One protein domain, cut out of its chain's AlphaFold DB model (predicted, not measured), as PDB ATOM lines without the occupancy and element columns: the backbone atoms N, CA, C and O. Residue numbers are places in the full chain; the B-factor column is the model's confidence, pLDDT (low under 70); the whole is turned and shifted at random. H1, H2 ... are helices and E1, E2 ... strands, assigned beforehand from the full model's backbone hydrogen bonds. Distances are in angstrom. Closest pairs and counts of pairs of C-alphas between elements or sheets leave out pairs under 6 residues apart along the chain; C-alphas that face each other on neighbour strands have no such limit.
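What this domain is: This is residues 2 to 65 of the 72 residues of an uncharacterized protein of marine sediment metagenome (UniProt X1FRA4). Little regular structure is here: a flat tangle of loops with a small two-stranded hairpin, E1 and E2, and a single short helix, H1, near one end of the longest axis. A long loop, residues 26 to 57, joins the strands. The 64 printed residues run H1, E1, E2, the sheet is antiparallel, and the class is mixed, with only 12 residues in named elements. The whole is compact, radius of gyration of the C-alphas 11.4 A, spanning 32 by 29 by 15 A.

How they stand to each other: After residues 2 to 14, find H1, residues 15 to 18, too short for an O i to N i+4 pair; its one O i to N i+3 pair is within range. A tight link leads to E1, residues 22 to 25, whose residues 23 to 24 pair antiparallel with residues 31 to 32. E2, residues 58 to 61, forms a hairpin with E1, at 142 degrees between directions; look at N 24 and O 59, 2.8 A, within hydrogen-bond range. H1 and E2 are apart.

Where its parts are: Find C-alpha 15 at (15.393, 52.599, 33.239); H1 spans 5.2 A. E1 spans 9.9 A, and E2 9.5 A, to C-alpha 61 at (14.992, 55.448, 19.290).

The domain as a whole: The farthest C-alphas, of Lys 13 and Cys 53, are 32.9 A apart. The printed part has no cut; E1 to E2 is a long link. The pLDDT is under 70 at residues 10 to 11, 18 to 20, 33 to 41 and 62 to 65.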
ATOM      1  N   VAL A   2      26.583  55.389  18.739       78.12
ATOM      2  CA  VAL A   2      26.106  54.931  20.053       78.12
ATOM      3  C   VAL A   2      27.198  54.086  20.710       78.12
ATOM      4  O   VAL A   2      27.819  53.243  20.059       78.12
ATOM      5  N   LYS A   3      27.440  54.303  22.001       79.31
ATOM      6  CA  LYS A   3      28.361  53.529  22.841       79.31
ATOM      7  C   LYS A   3      27.592  52.778  23.917       79.31
ATOM      8  O   LYS A   3      26.472  53.140  24.270       79.31
ATOM      9  N   ARG A   4      28.237  51.781  24.529       74.25
ATOM     10  CA  ARG A   4      27.649  51.025  25.648       74.25
ATOM     11  C   ARG A   4      27.118  51.919  26.777       74.25
ATOM     12  O   ARG A   4      26.042  51.657  27.308       74.25
ATOM     13  N   LYS A   5      27.857  52.969  27.135       75.75
ATOM     14  CA  LYS A   5      27.464  53.921  28.188       75.75
ATOM     15  C   LYS A   5      26.158  54.678  27.906       75.75
ATOM     16  O   LYS A   5      25.599  55.257  28.826       75.75
ATOM     17  N   ASP A   6      25.713  54.710  26.649       76.56
ATOM     18  CA  ASP A   6      24.503  55.424  26.245       76.56
ATOM     19  C   ASP A   6      23.241  54.553  26.453       76.56
ATOM     20  O   ASP A   6      22.126  55.072  26.418       76.56
ATOM     21  N   LEU A   7      23.409  53.245  26.703       76.38
ATOM     22  CA  LEU A   7      22.336  52.281  26.979       76.38
ATOM     23  C   LEU A   7      21.959  52.257  28.466       76.38
ATOM     24  O   LEU A   7      22.840  52.311  29.325       76.38
ATOM     25  N   VAL A   8      20.666  52.090  28.761       71.94
ATOM     26  CA  VAL A   8      20.158  51.970  30.140       71.94
ATOM     27  C   VAL A   8      20.210  50.544  30.683       71.94
ATOM     28  O   VAL A   8      19.995  49.566  29.965       71.94
ATOM     29  N   CYS A   9      20.464  50.436  31.982       70.12
ATOM     30  CA  CYS A   9      20.554  49.200  32.749       70.12
ATOM     31  C   CYS A   9      19.374  49.064  33.717       70.12
ATOM     32  O   CYS A   9      18.845  50.062  34.201       70.12
ATOM     33  N   VAL A  10      18.984  47.830  34.058       67.19
ATOM     34  CA  VAL A  10      18.033  47.604  35.163       67.19
ATOM     35  C   VAL A  10      18.630  48.172  36.443       67.19
ATOM     36  O   VAL A  10      19.731  47.787  36.828       67.19
ATOM     37  N   GLY A  11      17.898  49.071  37.096       68.69
ATOM     38  CA  GLY A  11      18.366  49.772  38.291       68.69
ATOM     39  C   GLY A  11      18.920  51.171  38.021       68.69
ATOM     40  O   GLY A  11      19.093  51.928  38.977       68.69
ATOM     41  N   ASP A  12      19.122  51.561  36.757       73.38
ATOM     42  CA  ASP A  12      19.321  52.971  36.424       73.38
ATOM     43  C   ASP A  12      18.043  53.748  36.754       73.38
ATOM     44  O   ASP A  12      16.930  53.266  36.526       73.38
ATOM     45  N   LYS A  13      18.198  54.975  37.265       78.81
ATOM     46  CA  LYS A  13      17.059  55.844  37.614       78.81
ATOM     47  C   LYS A  13      16.096  56.043  36.442       78.81
ATOM     48  O   LYS A  13      14.889  56.091  36.651       78.81
ATOM     49  N   ASP A  14      16.639  56.067  35.229       71.81
ATOM     50  CA  ASP A  14      15.892  56.354  34.005       71.81
ATOM     51  C   ASP A  14      15.448  55.072  33.278       71.81
ATOM     52  O   ASP A  14      14.903  55.138  32.174       71.81
ATOM     53  N   TYR A  15      15.681  53.888  33.869       73.44
ATOM     54  CA  TYR A  15      15.393  52.599  33.239       73.44
ATOM     55  C   TYR A  15      13.938  52.502  32.787       73.44
ATOM     56  O   TYR A  15      13.692  52.182  31.633       73.44
ATOM     57  N   THR A  16      12.976  52.825  33.654       72.69
ATOM     58  CA  THR A  16      11.541  52.711  33.346       72.69
ATOM     59  C   THR A  16      11.127  53.576  32.154       72.69
ATOM     60  O   THR A  16      10.292  53.165  31.356       72.69
ATOM     61  N   GLU A  17      11.725  54.758  31.999       70.88
ATOM     62  CA  GLU A  17      11.396  55.674  30.902       70.88
ATOM     63  C   GLU A  17      12.063  55.277  29.586       70.88
ATOM     64  O   GLU A  17      11.548  55.585  28.511       70.88
ATOM     65  N   ARG A  18      13.236  54.651  29.661       68.56
ATOM     66  CA  ARG A  18      14.087  54.302  28.515       68.56
ATOM     67  C   ARG A  18      14.041  52.810  28.176       68.56
ATOM     68  O   ARG A  18      14.683  52.362  27.226       68.56
ATOM     69  N   GLN A  19      13.258  52.033  28.922       65.38
ATOM     70  CA  GLN A  19      12.986  50.630  28.651       65.38
ATOM     71  C   GLN A  19      12.314  50.505  27.279       65.38
ATOM     72  O   GLN A  19      11.302  51.143  27.009       65.38
ATOM     73  N   GLY A  20      12.883  49.673  26.404       62.25
ATOM     74  CA  GLY A  20      12.397  49.511  25.030       62.25
ATOM     75  C   GLY A  20      13.032  50.459  24.008       62.25
ATOM     76  O   GLY A  20      12.642  50.415  22.841       62.25
ATOM     77  N   GLU A  21      14.022  51.272  24.399       71.62
ATOM     78  CA  GLU A  21      14.909  51.919  23.428       71.62
ATOM     79  C   GLU A  21      15.666  50.864  22.604       71.62
ATOM     80  O   GLU A  21      16.232  49.910  23.140       71.62
ATOM     81  N   TYR A  22      15.679  51.043  21.287       76.44
ATOM     82  CA  TYR A  22      16.403  50.207  20.331       76.44
ATOM     83  C   TYR A  22      17.407  51.059  19.558       76.44
ATOM     84  O   TYR A  22      17.293  52.284  19.483       76.44
ATOM     85  N   MET A  23      18.402  50.405  18.963       82.94
ATOM     86  CA  MET A  23      19.353  51.071  18.080       82.94
ATOM     87  C   MET A  23      18.858  51.008  16.642       82.94
ATOM     88  O   MET A  23      18.681  49.924  16.092       82.94
ATOM     89  N   LEU A  24      18.671  52.165  16.016       85.94
ATOM     90  CA  LEU A  24      18.362  52.290  14.598       85.94
ATOM     91  C   LEU A  24      19.630  52.654  13.828       85.94
ATOM     92  O   LEU A  24      20.291  53.644  14.147       85.94
ATOM     93  N   CYS A  25      19.960  51.882  12.797       88.50
ATOM     94  CA  CYS A  25      20.983  52.273  11.838       88.50
ATOM     95  C   CYS A  25      20.411  53.280  10.841       88.50
ATOM     96  O   CYS A  25      19.470  52.968  10.116       88.50
ATOM     97  N   LEU A  26      21.005  54.470  10.777       87.38
ATOM     98  CA  LEU A  26      20.556  55.543   9.889       87.38
ATOM     99  C   LEU A  26      20.978  55.333   8.428       87.38
ATOM    100  O   LEU A  26      20.399  55.954   7.544       87.38
ATOM    101  N   ASP A  27      21.930  54.432   8.169       91.25
ATOM    102  CA  ASP A  27      22.413  54.161   6.810       91.25
ATOM    103  C   ASP A  27      21.607  53.060   6.103       91.25
ATOM    104  O   ASP A  27      21.352  53.160   4.907       91.25
ATOM    105  N   CYS A  28      21.197  52.002   6.820       87.25
ATOM    106  CA  CYS A  28      20.457  50.871   6.231       87.25
ATOM    107  C   CYS A  28      19.044  50.665   6.798       87.25
ATOM    108  O   CYS A  28      18.313  49.797   6.322       87.25
ATOM    109  N   GLY A  29      18.650  51.426   7.822       86.25
ATOM    110  CA  GLY A  29      17.336  51.324   8.459       86.25
ATOM    111  C   GLY A  29      17.147  50.101   9.360       86.25
ATOM    112  O   GLY A  29      16.051  49.907   9.880       86.25
ATOM    113  N   ASN A  30      18.178  49.271   9.562       85.50
ATOM    114  CA  ASN A  30      18.064  48.108  10.439       85.50
ATOM    115  C   ASN A  30      17.868  48.532  11.903       85.50
ATOM    116  O   ASN A  30      18.621  49.363  12.419       85.50
ATOM    117  N   ALA A  31      16.889  47.926  12.572       82.75
ATOM    118  CA  ALA A  31      16.617  48.128  13.988       82.75
ATOM    119  C   ALA A  31      17.161  46.945  14.797       82.75
ATOM    120  O   ALA A  31      16.836  45.791  14.533       82.75
ATOM    121  N   MET A  32      17.985  47.237  15.798       80.25
ATOM    122  CA  MET A  32      18.629  46.254  16.662       80.25
ATOM    123  C   MET A  32      18.106  46.438  18.083       80.25
ATOM    124  O   MET A  32      18.366  47.455  18.731       80.25
ATOM    125  N   GLY A  33      17.351  45.449  18.553       67.69
ATOM    126  CA  GLY A  33      16.946  45.352  19.949       67.69
ATOM    127  C   GLY A  33      18.040  44.668  20.759       67.69
ATOM    128  O   GLY A  33      18.525  43.610  20.368       67.69
ATOM    129  N   GLY A  34      18.428  45.260  21.884       59.31
ATOM    130  CA  GLY A  34      19.220  44.548  22.880       59.31
ATOM    131  C   GLY A  34      18.321  43.720  23.765       59.31
ATOM    132  O   GLY A  34      17.391  44.264  24.361       59.31
ATOM    133  N   THR A  35      18.621  42.436  23.921       49.66
ATOM    134  CA  THR A  35      18.242  41.786  25.173       49.66
ATOM    135  C   THR A  35      19.145  42.325  26.287       49.66
ATOM    136  O   THR A  35      20.266  42.774  26.039       49.66
ATOM    137  N   GLN A  36      18.670  42.281  27.532       48.69
ATOM    138  CA  GLN A  36      19.413  42.682  28.739       48.69
ATOM    139  C   GLN A  36      20.783  41.986  28.923       48.69
ATOM    140  O   GLN A  36      21.486  42.301  29.874       48.69
ATOM    141  N   GLY A  37      21.176  41.040  28.060       41.72
ATOM    142  CA  GLY A  37      22.446  40.316  28.144       41.72
ATOM    143  C   GLY A  37      23.499  40.748  27.122       41.72
ATOM    144  O   GLY A  37      24.673  40.864  27.474       41.72
ATOM    145  N   ASP A  38      23.103  41.039  25.881       51.69
ATOM    146  CA  ASP A  38      24.052  41.088  24.755       51.69
ATOM    147  C   ASP A  38      25.029  42.267  24.826       51.69
ATOM    148  O   ASP A  38      26.181  42.163  24.409       51.69
ATOM    149  N   PHE A  39      24.596  43.388  25.407       55.91
ATOM    150  CA  PHE A  39      25.429  44.586  25.533       55.91
ATOM    151  C   PHE A  39      26.072  44.740  26.911       55.91
ATOM    152  O   PHE A  39      26.878  45.637  27.120       55.91
ATOM    153  N   PHE A  40      25.749  43.908  27.894       56.81
ATOM    154  CA  PHE A  40      26.252  44.100  29.259       56.81
ATOM    155  C   PHE A  40      27.620  43.451  29.480       56.81
ATOM    156  O   PHE A  40      28.347  43.861  30.380       56.81
ATOM    157  N   SER A  41      27.996  42.502  28.623       62.28
ATOM    158  CA  SER A  41      29.311  41.856  28.617       62.28
ATOM    159  C   SER A  41      30.406  42.683  27.925       62.28
ATOM    160  O   SER A  41      31.586  42.359  28.054       62.28
ATOM    161  N   ILE A  42      30.047  43.754  27.207       71.75
ATOM    162  CA  ILE A  42      31.004  44.618  26.501       71.75
ATOM    163  C   ILE A  42      31.451  45.800  27.369       71.75
ATOM    164  O   ILE A  42      30.680  46.374  28.137       71.75
ATOM    165  N   GLY A  43      32.722  46.186  27.235       73.88
ATOM    166  CA  GLY A  43      33.294  47.301  27.991       73.88
ATOM    167  C   GLY A  43      32.601  48.642  27.708       73.88
ATOM    168  O   GLY A  43      32.083  48.881  26.621       73.88
ATOM    169  N   MET A  44      32.656  49.569  28.667       73.06
ATOM    170  CA  MET A  44      31.991  50.886  28.594       73.06
ATOM    171  C   MET A  44      32.357  51.731  27.361       73.06
ATOM    172  O   MET A  44      31.558  52.546  26.900       73.06
ATOM    173  N   ASN A  45      33.563  51.531  26.826       77.31
ATOM    174  CA  ASN A  45      34.072  52.238  25.649       77.31
ATOM    175  C   ASN A  45      33.809  51.498  24.332       77.31
ATOM    176  O   ASN A  45      34.260  51.957  23.284       77.31
ATOM    177  N   TYR A  46      33.106  50.366  24.374       80.50
ATOM    178  CA  TYR A  46      32.806  49.583  23.189       80.50
ATOM    179  C   TYR A  46      31.872  50.365  22.259       80.50
ATOM    180  O   TYR A  46      30.825  50.878  22.678       80.50
ATOM    181  N   ILE A  47      32.292  50.470  21.000       81.06
ATOM    182  CA  ILE A  47      31.530  51.091  19.920       81.06
ATOM    183  C   ILE A  47      30.585  50.037  19.361       81.06
ATOM    184  O   ILE A  47      31.000  48.912  19.081       81.06
ATOM    185  N   ILE A  48      29.315  50.397  19.216       81.50
ATOM    186  CA  ILE A  48      28.318  49.501  18.647       81.50
ATOM    187  C   ILE A  48      28.201  49.786  17.151       81.50
ATOM    188  O   ILE A  48      28.134  50.940  16.730       81.50
ATOM    189  N   TYR A  49      28.157  48.716  16.363       87.12
ATOM    190  CA  TYR A  49      28.050  48.757  14.909       87.12
ATOM    191  C   TYR A  49      26.752  48.087  14.471       87.12
ATOM    192  O   TYR A  49      26.269  47.166  15.132       87.12
ATOM    193  N   CYS A  50      26.216  48.504  13.327       86.44
ATOM    194  CA  CYS A  50      25.087  47.825  12.710       86.44
ATOM    195  C   CYS A  50      25.434  46.365  12.373       86.44
ATOM    196  O   CYS A  50      26.473  46.106  11.764       86.44
ATOM    197  N   SER A  51      24.559  45.414  12.714       83.88
ATOM    198  CA  SER A  51      24.739  43.997  12.366       83.88
ATOM    199  C   SER A  51      24.763  43.748  10.855       83.88
ATOM    200  O   SER A  51      25.503  42.877  10.407       83.88
ATOM    201  N   GLU A  52      24.009  44.540  10.084       88.75
ATOM    202  CA  GLU A  52      23.830  44.356   8.638       88.75
ATOM    203  C   GLU A  52      24.927  45.039   7.821       88.75
ATOM    204  O   GLU A  52      25.582  44.411   6.995       88.75
ATOM    205  N   CYS A  53      25.149  46.337   8.052       90.19
ATOM    206  CA  CYS A  53      26.052  47.139   7.221       90.19
ATOM    207  C   CYS A  53      27.343  47.567   7.926       90.19
ATOM    208  O   CYS A  53      28.137  48.298   7.341       90.19
ATOM    209  N   ARG A  54      27.552  47.158   9.188       90.12
ATOM    210  CA  ARG A  54      28.708  47.540  10.024       90.12
ATOM    211  C   ARG A  54      28.895  49.048  10.234       90.12
ATOM    212  O   ARG A  54      29.916  49.451  10.774       90.12
ATOM    213  N   SER A  55      27.909  49.873   9.883       91.19
ATOM    214  CA  SER A  55      27.954  51.314  10.128       91.19
ATOM    215  C   SER A  55      27.901  51.653  11.622       91.19
ATOM    216  O   SER A  55      27.168  51.028  12.391       91.19
ATOM    217  N   GLU A  56      28.643  52.688  12.011       89.00
ATOM    218  CA  GLU A  56      28.608  53.327  13.335       89.00
ATOM    219  C   GLU A  56      27.528  54.422  13.439       89.00
ATOM    220  O   GLU A  56      27.314  55.009  14.511       89.00
ATOM    221  N   ASN A  57      26.847  54.728  12.328       90.19
ATOM    222  CA  ASN A  57      25.807  55.748  12.238       90.19
ATOM    223  C   ASN A  57      24.485  55.238  12.834       90.19
ATOM    224  O   ASN A  57      23.501  54.966  12.145       90.19
ATOM    225  N   LEU A  58      24.515  55.033  14.149       86.56
ATOM    226  CA  LEU A  58      23.407  54.539  14.952       86.56
ATOM    227  C   LEU A  58      22.780  55.673  15.769       86.56
ATOM    228  O   LEU A  58      23.493  56.570  16.239       86.56
ATOM    229  N   ALA A  59      21.472  55.573  15.992       85.38
ATOM    230  CA  ALA A  59      20.696  56.408  16.902       85.38
ATOM    231  C   ALA A  59      19.897  55.538  17.885       85.38
ATOM    232  O   ALA A  59      19.454  54.446  17.529       85.38
ATOM    233  N   LEU A  60      19.700  56.028  19.111       80.94
ATOM    234  CA  LEU A  60      18.737  55.447  20.046       80.94
ATOM    235  C   LEU A  60      17.347  55.987  19.718       80.94
ATOM    236  O   LEU A  60      17.170  57.197  19.584       80.94
ATOM    237  N   ALA A  61      16.373  55.097  19.580       73.69
ATOM    238  CA  ALA A  61      14.992  55.448  19.290       73.69
ATOM    239  C   ALA A  61      14.048  54.764  20.287       73.69
ATOM    240  O   ALA A  61      14.283  53.624  20.689       73.69
ATOM    241  N   LYS A  62      12.978  55.468  20.678       65.50
ATOM    242  CA  LYS A  62      11.848  54.923  21.446       65.50
ATOM    243  C   LYS A  62      10.712  54.554  20.489       65.50
ATOM    244  O   LYS A  62      10.527  55.226  19.481       65.50
ATOM    245  N   ASP A  63       9.959  53.505  20.818       54.22
ATOM    246  CA  ASP A  63       8.725  53.094  20.128       54.22
ATOM    247  C   ASP A  63       8.827  52.817  18.607       54.22
ATOM    248  O   ASP A  63       8.282  53.547  17.774       54.22
ATOM    249  N   VAL A  64       9.377  51.653  18.210       49.88
ATOM    250  CA  VAL A  64       9.269  51.193  16.801       49.88
ATOM    251  C   VAL A  64       7.813  50.928  16.405       49.88
ATOM    252  O   VAL A  64       7.514  50.836  15.218       49.88
ATOM    253  N   LYS A  65       6.885  50.801  17.367       41.91
ATOM    254  CA  LYS A  65       5.482  50.461  17.082       41.91
ATOM    255  C   LYS A  65       4.789  51.456  16.140       41.91
ATOM    256  O   LYS A  65       3.809  51.065  15.521       41.91
TER     257      LYS A  65